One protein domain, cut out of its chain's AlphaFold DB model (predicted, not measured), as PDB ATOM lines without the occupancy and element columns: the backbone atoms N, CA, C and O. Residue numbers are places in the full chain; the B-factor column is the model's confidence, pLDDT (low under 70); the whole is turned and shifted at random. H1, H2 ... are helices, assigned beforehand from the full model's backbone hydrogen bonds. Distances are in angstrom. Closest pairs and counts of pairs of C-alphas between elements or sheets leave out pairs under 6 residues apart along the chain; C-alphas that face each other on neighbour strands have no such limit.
ATOM      1  N   LEU A 156     -44.112 -45.623 -38.758       93.00
ATOM      2  CA  LEU A 156     -43.640 -46.691 -37.873       93.00
ATOM      3  C   LEU A 156     -42.274 -46.351 -37.273       93.00
ATOM      4  O   LEU A 156     -42.109 -46.415 -36.060       93.00
ATOM      5  N   GLU A 157     -41.327 -45.925 -38.109       94.69
ATOM      6  CA  GLU A 157     -39.979 -45.555 -37.673       94.69
ATOM      7  C   GLU A 157     -40.014 -44.389 -36.678       94.69
ATOM      8  O   GLU A 157     -39.406 -44.466 -35.615       94.69
ATOM      9  N   SER A 158     -40.799 -43.346 -36.970       93.31
ATOM     10  CA  SER A 158     -40.986 -42.199 -36.073       93.31
ATOM     11  C   SER A 158     -41.486 -42.633 -34.690       93.31
ATOM     12  O   SER A 158     -40.925 -42.236 -33.667       93.31
ATOM     13  N   ASN A 159     -42.488 -43.517 -34.649       93.19
ATOM     14  CA  ASN A 159     -43.025 -44.065 -33.403       93.19
ATOM     15  C   ASN A 159     -42.024 -44.972 -32.663       93.19
ATOM     16  O   ASN A 159     -41.986 -44.975 -31.434       93.19
ATOM     17  N   HIS A 160     -41.212 -45.753 -33.376       95.69
ATOM     18  CA  HIS A 160     -40.186 -46.585 -32.747       95.69
ATOM     19  C   HIS A 160     -39.067 -45.736 -32.137       95.69
ATOM     20  O   HIS A 160     -38.687 -45.962 -30.986       95.69
ATOM     21  N   GLN A 161     -38.590 -44.730 -32.867       96.12
ATOM     22  CA  GLN A 161     -37.501 -43.868 -32.416       96.12
ATOM     23  C   GLN A 161     -37.892 -43.042 -31.192       96.12
ATOM     24  O   GLN A 161     -37.153 -43.040 -30.211       96.12
ATOM     25  N   ILE A 162     -39.076 -42.412 -31.178       95.06
ATOM     26  CA  ILE A 162     -39.495 -41.611 -30.014       95.06
ATOM     27  C   ILE A 162     -39.596 -42.463 -28.741       95.06
ATOM     28  O   ILE A 162     -39.202 -42.017 -27.669       95.06
ATOM     29  N   ARG A 163     -40.063 -43.716 -28.853       94.44
ATOM     30  CA  ARG A 163     -40.142 -44.647 -27.716       94.44
ATOM     31  C   ARG A 163     -38.757 -45.046 -27.235       94.44
ATOM     32  O   ARG A 163     -38.514 -45.056 -26.035       94.44
ATOM     33  N   ARG A 164     -37.844 -45.341 -28.165       96.69
ATOM     34  CA  ARG A 164     -36.450 -45.662 -27.843       96.69
ATOM     35  C   ARG A 164     -35.766 -44.501 -27.122       96.69
ATOM     36  O   ARG A 164     -35.114 -44.724 -26.109       96.69
ATOM     37  N   PHE A 165     -35.939 -43.275 -27.614       96.19
ATOM     38  CA  PHE A 165     -35.384 -42.088 -26.965       96.19
ATOM     39  C   PHE A 165     -36.021 -41.826 -25.602       96.19
ATOM     40  O   PHE A 165     -35.296 -41.519 -24.662       96.19
ATOM     41  N   ALA A 166     -37.336 -42.009 -25.462       95.00
ATOM     42  CA  ALA A 166     -38.018 -41.858 -24.179       95.00
ATOM     43  C   ALA A 166     -37.511 -42.859 -23.127       95.00
ATOM     44  O   ALA A 166     -37.257 -42.466 -21.993       95.00
ATOM     45  N   LEU A 167     -37.317 -44.128 -23.504       96.25
ATOM     46  CA  LEU A 167     -36.758 -45.146 -22.610       96.25
ATOM     47  C   LEU A 167     -35.310 -44.827 -22.225       96.25
ATOM     48  O   LEU A 167     -34.990 -44.805 -21.042       96.25
ATOM     49  N   SER A 168     -34.466 -44.486 -23.202       96.62
ATOM     50  CA  SER A 168     -33.071 -44.122 -22.934       96.62
ATOM     51  C   SER A 168     -32.949 -42.873 -22.054       96.62
ATOM     52  O   SER A 168     -32.065 -42.798 -21.204       96.62
ATOM     53  N   LEU A 169     -33.838 -41.890 -22.225       94.75
ATOM     54  CA  LEU A 169     -33.893 -40.721 -21.350       94.75
ATOM     55  C   LEU A 169     -34.338 -41.106 -19.934       94.75
ATOM     56  O   LEU A 169     -33.761 -40.612 -18.974       94.75
ATOM     57  N   ALA A 170     -35.333 -41.986 -19.799       93.44
ATOM     58  CA  ALA A 170     -35.801 -42.452 -18.497       93.44
ATOM     59  C   ALA A 170     -34.702 -43.196 -17.719       93.44
ATOM     60  O   ALA A 170     -34.561 -42.957 -16.523       93.44
ATOM     61  N   GLU A 171     -33.910 -44.030 -18.400       95.81
ATOM     62  CA  GLU A 171     -32.733 -44.700 -17.827       95.81
ATOM     63  C   GLU A 171     -31.703 -43.674 -17.343       95.81
ATOM     64  O   GLU A 171     -31.360 -43.661 -16.168       95.81
ATOM     65  N   ARG A 172     -31.311 -42.717 -18.193       95.06
ATOM     66  CA  ARG A 172     -30.342 -41.674 -17.809       95.06
ATOM     67  C   ARG A 172     -30.816 -40.804 -16.650       95.06
ATOM     68  O   ARG A 172     -30.020 -40.409 -15.809       95.06
ATOM     69  N   VAL A 173     -32.103 -40.461 -16.621       94.12
ATOM     70  CA  VAL A 173     -32.684 -39.703 -15.506       94.12
ATOM     71  C   VAL A 173     -32.613 -40.525 -14.224       94.12
ATOM     72  O   VAL A 173     -32.317 -39.962 -13.176       94.12
ATOM     73  N   GLN A 174     -32.869 -41.834 -14.301       93.19
ATOM     74  CA  GLN A 174     -32.735 -42.725 -13.155       93.19
ATOM     75  C   GLN A 174     -31.287 -42.782 -12.657       93.19
ATOM     76  O   GLN A 174     -31.087 -42.562 -11.468       93.19
ATOM     77  N   ASP A 175     -30.308 -42.950 -13.549       94.75
ATOM     78  CA  ASP A 175     -28.882 -42.976 -13.190       94.75
ATOM     79  C   ASP A 175     -28.465 -41.695 -12.446       94.75
ATOM     80  O   ASP A 175     -27.872 -41.751 -11.374       94.75
ATOM     81  N   VAL A 176     -28.865 -40.523 -12.956       94.88
ATOM     82  CA  VAL A 176     -28.562 -39.225 -12.323       94.88
ATOM     83  C   VAL A 176     -29.203 -39.096 -10.936       94.88
ATOM     84  O   VAL A 176     -28.623 -38.495 -10.032       94.88
ATOM     85  N   ILE A 177     -30.412 -39.633 -10.750       93.06
ATOM     86  CA  ILE A 177     -31.070 -39.634  -9.437       93.06
ATOM     87  C   ILE A 177     -30.347 -40.580  -8.486       93.06
ATOM     88  O   ILE A 177     -30.160 -40.223  -7.326       93.06
ATOM     89  N   ASP A 178     -29.952 -41.759  -8.956       91.31
ATOM     90  CA  ASP A 178     -29.233 -42.729  -8.138       91.31
ATOM     91  C   ASP A 178     -27.881 -42.159  -7.693       91.31
ATOM     92  O   ASP A 178     -27.581 -42.208  -6.502       91.31
ATOM     93  N   ASP A 179     -27.141 -41.493  -8.586       94.19
ATOM     94  CA  ASP A 179     -25.907 -40.772  -8.250       94.19
ATOM     95  C   ASP A 179     -26.144 -39.673  -7.198       94.19
ATOM     96  O   ASP A 179     -25.397 -39.565  -6.223       94.19
ATOM     97  N   TYR A 180     -27.214 -38.880  -7.342       93.44
ATOM     98  CA  TYR A 180     -27.576 -37.859  -6.353       93.44
ATOM     99  C   TYR A 180     -27.919 -38.468  -4.988       93.44
ATOM    100  O   TYR A 180     -27.482 -37.967  -3.954       93.44
ATOM    101  N   ILE A 181     -28.696 -39.552  -4.961       91.56
ATOM    102  CA  ILE A 181     -29.100 -40.219  -3.717       91.56
ATOM    103  C   ILE A 181     -27.914 -40.935  -3.067       91.56
ATOM    104  O   ILE A 181     -27.851 -41.002  -1.844       91.56
ATOM    105  N   LEU A 182     -26.954 -41.429  -3.848       90.31
ATOM    106  CA  LEU A 182     -25.698 -41.957  -3.321       90.31
ATOM    107  C   LEU A 182     -24.826 -40.855  -2.705       90.31
ATOM    108  O   LEU A 182     -24.184 -41.096  -1.689       90.31
ATOM    109  N   ALA A 183     -24.804 -39.657  -3.295       90.94
ATOM    110  CA  ALA A 183     -23.977 -38.549  -2.817       90.94
ATOM    111  C   ALA A 183     -24.598 -37.760  -1.650       90.94
ATOM    112  O   ALA A 183     -23.874 -37.229  -0.810       90.94
ATOM    113  N   CYS A 184     -25.925 -37.612  -1.633       88.25
ATOM    114  CA  CYS A 184     -26.648 -36.680  -0.757       88.25
ATOM    115  C   CYS A 184     -27.975 -37.252  -0.219       88.25
ATOM    116  O   CYS A 184     -28.856 -36.503   0.221       88.25
ATOM    117  N   GLY A 185     -28.177 -38.567  -0.311       83.75
ATOM    118  CA  GLY A 185     -29.380 -39.225   0.187       83.75
ATOM    119  C   GLY A 185     -29.529 -39.099   1.701       83.75
ATOM    120  O   GLY A 185     -28.544 -39.020   2.429       83.75
ATOM    121  N   VAL A 186     -30.772 -39.098   2.185       81.75
ATOM    122  CA  VAL A 186     -31.046 -39.167   3.625       81.75
ATOM    123  C   VAL A 186     -30.506 -40.490   4.165       81.75
ATOM    124  O   VAL A 186     -30.970 -41.574   3.797       81.75
ATOM    125  N   GLU A 187     -29.526 -40.395   5.053       80.38
ATOM    126  CA  GLU A 187     -28.947 -41.534   5.752       80.38
ATOM    127  C   GLU A 187     -29.725 -41.826   7.035       80.38
ATOM    128  O   GLU A 187     -30.234 -40.927   7.707       80.38
ATOM    129  N   LEU A 188     -29.827 -43.108   7.379       75.75
ATOM    130  CA  LEU A 188     -30.395 -43.517   8.653       75.75
ATOM    131  C   LEU A 188     -29.345 -43.268   9.740       75.75
ATOM    132  O   LEU A 188     -28.425 -44.065   9.909       75.75
ATOM    133  N   GLN A 198     -40.162 -48.609  13.661       83.12
ATOM    134  CA  GLN A 198     -40.763 -47.308  13.364       83.12
ATOM    135  C   GLN A 198     -39.773 -46.327  12.718       83.12
ATOM    136  O   GLN A 198     -40.136 -45.647  11.764       83.12
ATOM    137  N   GLU A 199     -38.528 -46.281  13.189       81.62
ATOM    138  CA  GLU A 199     -37.479 -45.398  12.659       81.62
ATOM    139  C   GLU A 199     -37.053 -45.839  11.258       81.62
ATOM    140  O   GLU A 199     -36.960 -45.015  10.349       81.62
ATOM    141  N   ALA A 200     -36.906 -47.151  11.049       82.44
ATOM    142  CA  ALA A 200     -36.637 -47.722   9.733       82.44
ATOM    143  C   ALA A 200     -37.768 -47.419   8.731       82.44
ATOM    144  O   ALA A 200     -37.510 -47.058   7.581       82.44
ATOM    145  N   ASN A 201     -39.029 -47.502   9.169       85.19
ATOM    146  CA  ASN A 201     -40.183 -47.165   8.332       85.19
ATOM    147  C   ASN A 201     -40.235 -45.670   7.982       85.19
ATOM    148  O   ASN A 201     -40.502 -45.321   6.830       85.19
ATOM    149  N   LEU A 202     -39.971 -44.784   8.947       83.56
ATOM    150  CA  LEU A 202     -39.933 -43.338   8.707       83.56
ATOM    151  C   LEU A 202     -38.814 -42.959   7.734       83.56
ATOM    152  O   LEU A 202     -39.072 -42.227   6.778       83.56
ATOM    153  N   HIS A 203     -37.621 -43.527   7.920       85.75
ATOM    154  CA  HIS A 203     -36.488 -43.339   7.016       85.75
ATOM    155  C   HIS A 203     -36.808 -43.789   5.591       85.75
ATOM    156  O   HIS A 203     -36.579 -43.046   4.637       85.75
ATOM    157  N   GLN A 204     -37.424 -44.961   5.428       84.81
ATOM    158  CA  GLN A 204     -37.808 -45.450   4.107       84.81
ATOM    159  C   GLN A 204     -38.812 -44.511   3.422       84.81
ATOM    160  O   GLN A 204     -38.691 -44.233   2.225       84.81
ATOM    161  N   VAL A 205     -39.794 -43.992   4.166       85.88
ATOM    162  CA  VAL A 205     -40.761 -43.013   3.644       85.88
ATOM    163  C   VAL A 205     -40.066 -41.714   3.242       85.88
ATOM    164  O   VAL A 205     -40.370 -41.163   2.180       85.88
ATOM    165  N   GLU A 206     -39.144 -41.217   4.062       88.38
ATOM    166  CA  GLU A 206     -38.386 -40.000   3.784       88.38
ATOM    167  C   GLU A 206     -37.503 -40.155   2.545       88.38
ATOM    168  O   GLU A 206     -37.583 -39.335   1.632       88.38
ATOM    169  N   ARG A 207     -36.766 -41.264   2.443       86.81
ATOM    170  CA  ARG A 207     -35.944 -41.591   1.276       86.81
ATOM    171  C   ARG A 207     -36.777 -41.643  -0.003       86.81
ATOM    172  O   ARG A 207     -36.402 -41.032  -1.001       86.81
ATOM    173  N   ILE A 208     -37.932 -42.315   0.011       88.06
ATOM    174  CA  ILE A 208     -38.832 -42.373  -1.157       88.06
ATOM    175  C   ILE A 208     -39.302 -40.967  -1.557       88.06
ATOM    176  O   ILE A 208     -39.327 -40.631  -2.746       88.06
ATOM    177  N   LYS A 209     -39.661 -40.126  -0.579       90.44
ATOM    178  CA  LYS A 209     -40.068 -38.738  -0.837       90.44
ATOM    179  C   LYS A 209     -38.921 -37.909  -1.406       90.44
ATOM    180  O   LYS A 209     -39.149 -37.159  -2.354       90.44
ATOM    181  N   GLN A 210     -37.710 -38.069  -0.878       91.25
ATOM    182  CA  GLN A 210     -36.519 -37.380  -1.364       91.25
ATOM    183  C   GLN A 210     -36.217 -37.771  -2.814       91.25
ATOM    184  O   GLN A 210     -36.049 -36.885  -3.644       91.25
ATOM    185  N   VAL A 211     -36.242 -39.066  -3.148       91.69
ATOM    186  CA  VAL A 211     -36.054 -39.571  -4.522       91.69
ATOM    187  C   VAL A 211     -37.064 -38.935  -5.481       91.69
ATOM    188  O   VAL A 211     -36.694 -38.419  -6.537       91.69
ATOM    189  N   ALA A 212     -38.349 -38.936  -5.113       91.94
ATOM    190  CA  ALA A 212     -39.404 -38.369  -5.947       91.94
ATOM    191  C   ALA A 212     -39.251 -36.847  -6.133       91.94
ATOM    192  O   ALA A 212     -39.426 -36.335  -7.244       91.94
ATOM    193  N   ALA A 213     -38.900 -36.126  -5.064       91.88
ATOM    194  CA  ALA A 213     -38.680 -34.685  -5.104       91.88
ATOM    195  C   ALA A 213     -37.428 -34.317  -5.917       91.88
ATOM    196  O   ALA A 213     -37.504 -33.433  -6.773       91.88
ATOM    197  N   ALA A 214     -36.318 -35.030  -5.710       92.12
ATOM    198  CA  ALA A 214     -35.064 -34.846  -6.434       92.12
ATOM    199  C   ALA A 214     -35.256 -35.081  -7.934       92.12
ATOM    200  O   ALA A 214     -34.900 -34.219  -8.734       92.12
ATOM    201  N   ARG A 215     -35.928 -36.178  -8.317       94.06
ATOM    202  CA  ARG A 215     -36.306 -36.456  -9.711       94.06
ATOM    203  C   ARG A 215     -37.000 -35.261 -10.355       94.06
ATOM    204  O   ARG A 215     -36.605 -34.819 -11.430       94.06
ATOM    205  N   LEU A 216     -38.052 -34.751  -9.715       92.44
ATOM    206  CA  LEU A 216     -38.823 -33.643 -10.269       92.44
ATOM    207  C   LEU A 216     -37.984 -32.364 -10.344       92.44
ATOM    208  O   LEU A 216     -38.071 -31.643 -11.333       92.44
ATOM    209  N   HIS A 217     -37.189 -32.078  -9.314       91.19
ATOM    210  CA  HIS A 217     -36.357 -30.881  -9.274       91.19
ATOM    211  C   HIS A 217     -35.284 -30.900 -10.372       91.19
ATOM    212  O   HIS A 217     -35.196 -29.947 -11.140       91.19
ATOM    213  N   ILE A 218     -34.568 -32.017 -10.532       92.50
ATOM    214  CA  ILE A 218     -33.577 -32.218 -11.599       92.50
ATOM    215  C   ILE A 218     -34.221 -32.040 -12.977       92.50
ATOM    216  O   ILE A 218     -33.690 -31.318 -13.819       92.50
ATOM    217  N   LEU A 219     -35.398 -32.631 -13.204       93.31
ATOM    218  CA  LEU A 219     -36.110 -32.486 -14.476       93.31
ATOM    219  C   LEU A 219     -36.524 -31.036 -14.762       93.31
ATOM    220  O   LEU A 219     -36.439 -30.604 -15.908       93.31
ATOM    221  N   LYS A 220     -36.943 -30.274 -13.743       91.31
ATOM    222  CA  LYS A 220     -37.273 -28.847 -13.894       91.31
ATOM    223  C   LYS A 220     -36.051 -27.993 -14.236       91.31
ATOM    224  O   LYS A 220     -36.191 -27.029 -14.977       91.31
ATOM    225  N   LEU A 221     -34.879 -28.334 -13.699       89.81
ATOM    226  CA  LEU A 221     -33.626 -27.646 -14.023       89.81
ATOM    227  C   LEU A 221     -33.137 -27.998 -15.436       89.81
ATOM    228  O   LEU A 221     -32.659 -27.127 -16.155       89.81
ATOM    229  N   ALA A 222     -33.278 -29.262 -15.845       91.75
ATOM    230  CA  ALA A 222     -32.821 -29.742 -17.148       91.75
ATOM    231  C   ALA A 222     -33.742 -29.337 -18.316       91.75
ATOM    232  O   ALA A 222     -33.268 -29.212 -19.444       91.75
ATOM    233  N   ILE A 223     -35.047 -29.167 -18.064       91.56
ATOM    234  CA  ILE A 223     -36.065 -28.840 -19.074       91.56
ATOM    235  C   ILE A 223     -36.829 -27.586 -18.612       91.56
ATOM    236  O   ILE A 223     -37.803 -27.712 -17.860       91.56
ATOM    237  N   PRO A 224     -36.418 -26.380 -19.049       83.19
ATOM    238  CA  PRO A 224     -37.005 -25.116 -18.600       83.19
ATOM    239  C   PRO A 224     -38.520 -25.019 -18.823       83.19
ATOM    240  O   PRO A 224     -39.227 -24.410 -18.027       83.19
ATOM    241  N   GLU A 225     -39.042 -25.650 -19.876       84.75
ATOM    242  CA  GLU A 225     -40.463 -25.620 -20.237       84.75
ATOM    243  C   GLU A 225     -41.342 -26.508 -19.343       84.75
ATOM    244  O   GLU A 225     -42.572 -26.429 -19.406       84.75
ATOM    245  N   LEU A 226     -40.743 -27.368 -18.508       85.94
ATOM    246  CA  LEU A 226     -41.479 -28.276 -17.623       85.94
ATOM    247  C   LEU A 226     -42.115 -27.544 -16.430       85.94
ATOM    248  O   LEU A 226     -43.074 -28.039 -15.832       85.94
ATOM    249  N   SER A 227     -41.579 -26.377 -16.068       81.56
ATOM    250  CA  SER A 227     -42.027 -25.570 -14.936       81.56
ATOM    251  C   SER A 227     -42.444 -24.174 -15.398       81.56
ATOM    252  O   SER A 227     -41.757 -23.573 -16.216       81.56
ATOM    253  N   PRO A 228     -43.529 -23.597 -14.849       81.38
ATOM    254  CA  PRO A 228     -43.830 -22.182 -15.066       81.38
ATOM    255  C   PRO A 228     -42.820 -21.258 -14.363       81.38
ATOM    256  O   PRO A 228     -42.726 -20.079 -14.696       81.38
ATOM    257  N   GLU A 229     -42.103 -21.778 -13.363       82.25
ATOM    258  CA  GLU A 229     -41.073 -21.061 -12.613       82.25
ATOM    259  C   GLU A 229     -39.739 -21.095 -13.384       82.25
ATOM    260  O   GLU A 229     -39.279 -22.197 -13.698       82.25
ATOM    261  N   PRO A 230     -39.114 -19.935 -13.675       86.50
ATOM    262  CA  PRO A 230     -37.813 -19.866 -14.341       86.50
ATOM    263  C   PRO A 230     -36.701 -20.604 -13.583       86.50
ATOM    264  O   PRO A 230     -36.675 -20.608 -12.353       86.50
ATOM    265  N   VAL A 231     -35.743 -21.180 -14.319       85.38
ATOM    266  CA  VAL A 231     -34.639 -21.982 -13.755       85.38
ATOM    267  C   VAL A 231     -33.797 -21.197 -12.746       85.38
ATOM    268  O   VAL A 231     -33.471 -21.732 -11.695       85.38
ATOM    269  N   ASN A 232     -33.498 -19.924 -13.011       86.69
ATOM    270  CA  ASN A 232     -32.745 -19.082 -12.077       86.69
ATOM    271  C   ASN A 232     -33.480 -18.917 -10.737       86.69
ATOM    272  O   ASN A 232     -32.887 -19.124  -9.692       86.69
ATOM    273  N   VAL A 233     -34.793 -18.670 -10.764       87.06
ATOM    274  CA  VAL A 233     -35.604 -18.550  -9.540       87.06
ATOM    275  C   VAL A 233     -35.635 -19.873  -8.764       87.06
ATOM    276  O   VAL A 233     -35.568 -19.879  -7.535       87.06
ATOM    277  N   LEU A 234     -35.697 -21.006  -9.477       86.62
ATOM    278  CA  LEU A 234     -35.614 -22.333  -8.864       86.62
ATOM    279  C   LEU A 234     -34.278 -22.557  -8.147       86.62
ATOM    280  O   LEU A 234     -34.290 -23.093  -7.037       86.62
ATOM    281  N   MET A 235     -33.168 -22.167  -8.780       88.56
ATOM    282  CA  MET A 235     -31.820 -22.282  -8.219       88.56
ATOM    283  C   MET A 235     -31.646 -21.364  -7.009       88.56
ATOM    284  O   MET A 235     -31.316 -21.861  -5.937       88.56
ATOM    285  N   ASP A 236     -31.996 -20.081  -7.137       88.12
ATOM    286  CA  ASP A 236     -31.885 -19.091  -6.059       88.12
ATOM    287  C   ASP A 236     -32.675 -19.528  -4.813       88.12
ATOM    288  O   ASP A 236     -32.222 -19.393  -3.677       88.12
ATOM    289  N   ARG A 237     -33.878 -20.094  -5.000       87.50
ATOM    290  CA  ARG A 237     -34.683 -20.611  -3.883       87.50
ATOM    291  C   ARG A 237     -34.021 -21.810  -3.204       87.50
ATOM    292  O   ARG A 237     -34.093 -21.915  -1.980       87.50
ATOM    293  N   ALA A 238     -33.448 -22.729  -3.979       88.12
ATOM    294  CA  ALA A 238     -32.775 -23.906  -3.438       88.12
ATOM    295  C   ALA A 238     -31.499 -23.516  -2.676       88.12
ATOM    296  O   ALA A 238     -31.265 -24.026  -1.581       88.12
ATOM    297  N   GLU A 239     -30.732 -22.564  -3.206       88.88
ATOM    298  CA  GLU A 239     -29.524 -22.021  -2.583       88.88
ATOM    299  C   GLU A 239     -29.842 -21.319  -1.257       88.88
ATOM    300  O   GLU A 239     -29.313 -21.717  -0.220       88.88
ATOM    301  N   LYS A 240     -30.832 -20.415  -1.232       87.69
ATOM    302  CA  LYS A 240     -31.304 -19.773   0.013       87.69
ATOM    303  C   LYS A 240     -31.723 -20.785   1.086       87.69
ATOM    304  O   LYS A 240     -31.493 -20.568   2.279       87.69
ATOM    305  N   GLN A 241     -32.365 -21.888   0.690       86.00
ATOM    306  CA  GLN A 241     -32.736 -22.962   1.618       86.00
ATOM    307  C   GLN A 241     -31.506 -23.709   2.147       86.00
ATOM    308  O   GLN A 241     -31.430 -23.963   3.350       86.00
ATOM    309  N   ALA A 242     -30.545 -24.028   1.278       86.56
ATOM    310  CA  ALA A 242     -29.297 -24.677   1.665       86.56
ATOM    311  C   ALA A 242     -28.475 -23.798   2.623       86.56
ATOM    312  O   ALA A 242     -28.069 -24.268   3.683       86.56
ATOM    313  N   GLU A 243     -28.319 -22.511   2.315       84.44
ATOM    314  CA  GLU A 243     -27.649 -21.519   3.167       84.44
ATOM    315  C   GLU A 243     -28.323 -21.366   4.533       84.44
ATOM    316  O   GLU A 243     -27.656 -21.327   5.570       84.44
ATOM    317  N   SER A 244     -29.658 -21.327   4.552       83.81
ATOM    318  CA  SER A 244     -30.432 -21.249   5.794       83.81
ATOM    319  C   SER A 244     -30.194 -22.469   6.686       83.81
ATOM    320  O   SER A 244     -30.034 -22.327   7.900       83.81
ATOM    321  N   LEU A 245     -30.130 -23.669   6.094       83.50
ATOM    322  CA  LEU A 245     -29.809 -24.908   6.809       83.50
ATOM    323  C   LEU A 245     -28.343 -24.945   7.265       83.50
ATOM    324  O   LEU A 245     -28.064 -25.385   8.382       83.50
ATOM    325  N   ALA A 246     -27.424 -24.427   6.447       83.56
ATOM    326  CA  ALA A 246     -26.002 -24.289   6.766       83.56
ATOM    327  C   ALA A 246     -25.706 -23.168   7.784       83.56
ATOM    328  O   ALA A 246     -24.592 -23.084   8.302       83.56
ATOM    329  N   ARG A 247     -26.707 -22.336   8.115       79.38
ATOM    330  CA  ARG A 247     -26.595 -21.142   8.974       79.38
ATOM    331  C   ARG A 247     -25.606 -20.100   8.434       79.38
ATOM    332  O   ARG A 247     -24.989 -19.375   9.214       79.38
TER     333      ARG A 247
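AT A GLANCE: This is residues 156 to 188 and 198 to 247 of the 287 residues of an uncharacterized protein of Pseudomonas fluorescens (UniProt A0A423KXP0). An open zigzag of three helices: H2 and H3 form a V-shaped hairpin, and the later part of H1 packs on H2 while its residues 156 to 172 stick out as a long arm. The 83 printed residues hold the named helices H1, H2 and H3 in that order, with no named strand; the class is all helix. The whole is loose, with a radius of gyration of the C-alphas of 16.2 A, and spans 54 by 34 by 19 A.

IN THESE COORDINATES: H1, residues 156 to 184, begins at C-alpha (-43.640, -46.691, -37.873) and measures 42.0 A. H2, residues 198 to 222, measures 36.1 A. H3, residues 231 to 246, measures 22.4 A and ends at C-alpha (-26.002, -24.289, 6.766).

HOW THE PARTS SIT: H1 touches H2 with residues 173 to 181 alone, at a steep tilt of 53 degrees, opposite ways; the closest C-alphas, of Ile 177 and Arg 215, are 6.1 A apart. H2 and H3, a helical hairpin, only just touch, with 3 pairs of C-alphas within 8 A, the closest those of Leu 221 and Val 231 at 5.8 A; they run opposite ways at a shallow tilt of 34.7 degrees, only just short of steep. H1 and H3 are apart. In H1, H2 and H3 every O i to N i+4 pair is within hydrogen-bond range.

THE WHOLE: The farthest C-alphas, of Leu 156 and Arg 247, are 56.0 A apart. Residues 189 to 197 are not printed; C-alphas 188 and 198 are 12.0 A apart across this cut. The link H2 to H3 is short. No printed residue is under 70 in pLDDT.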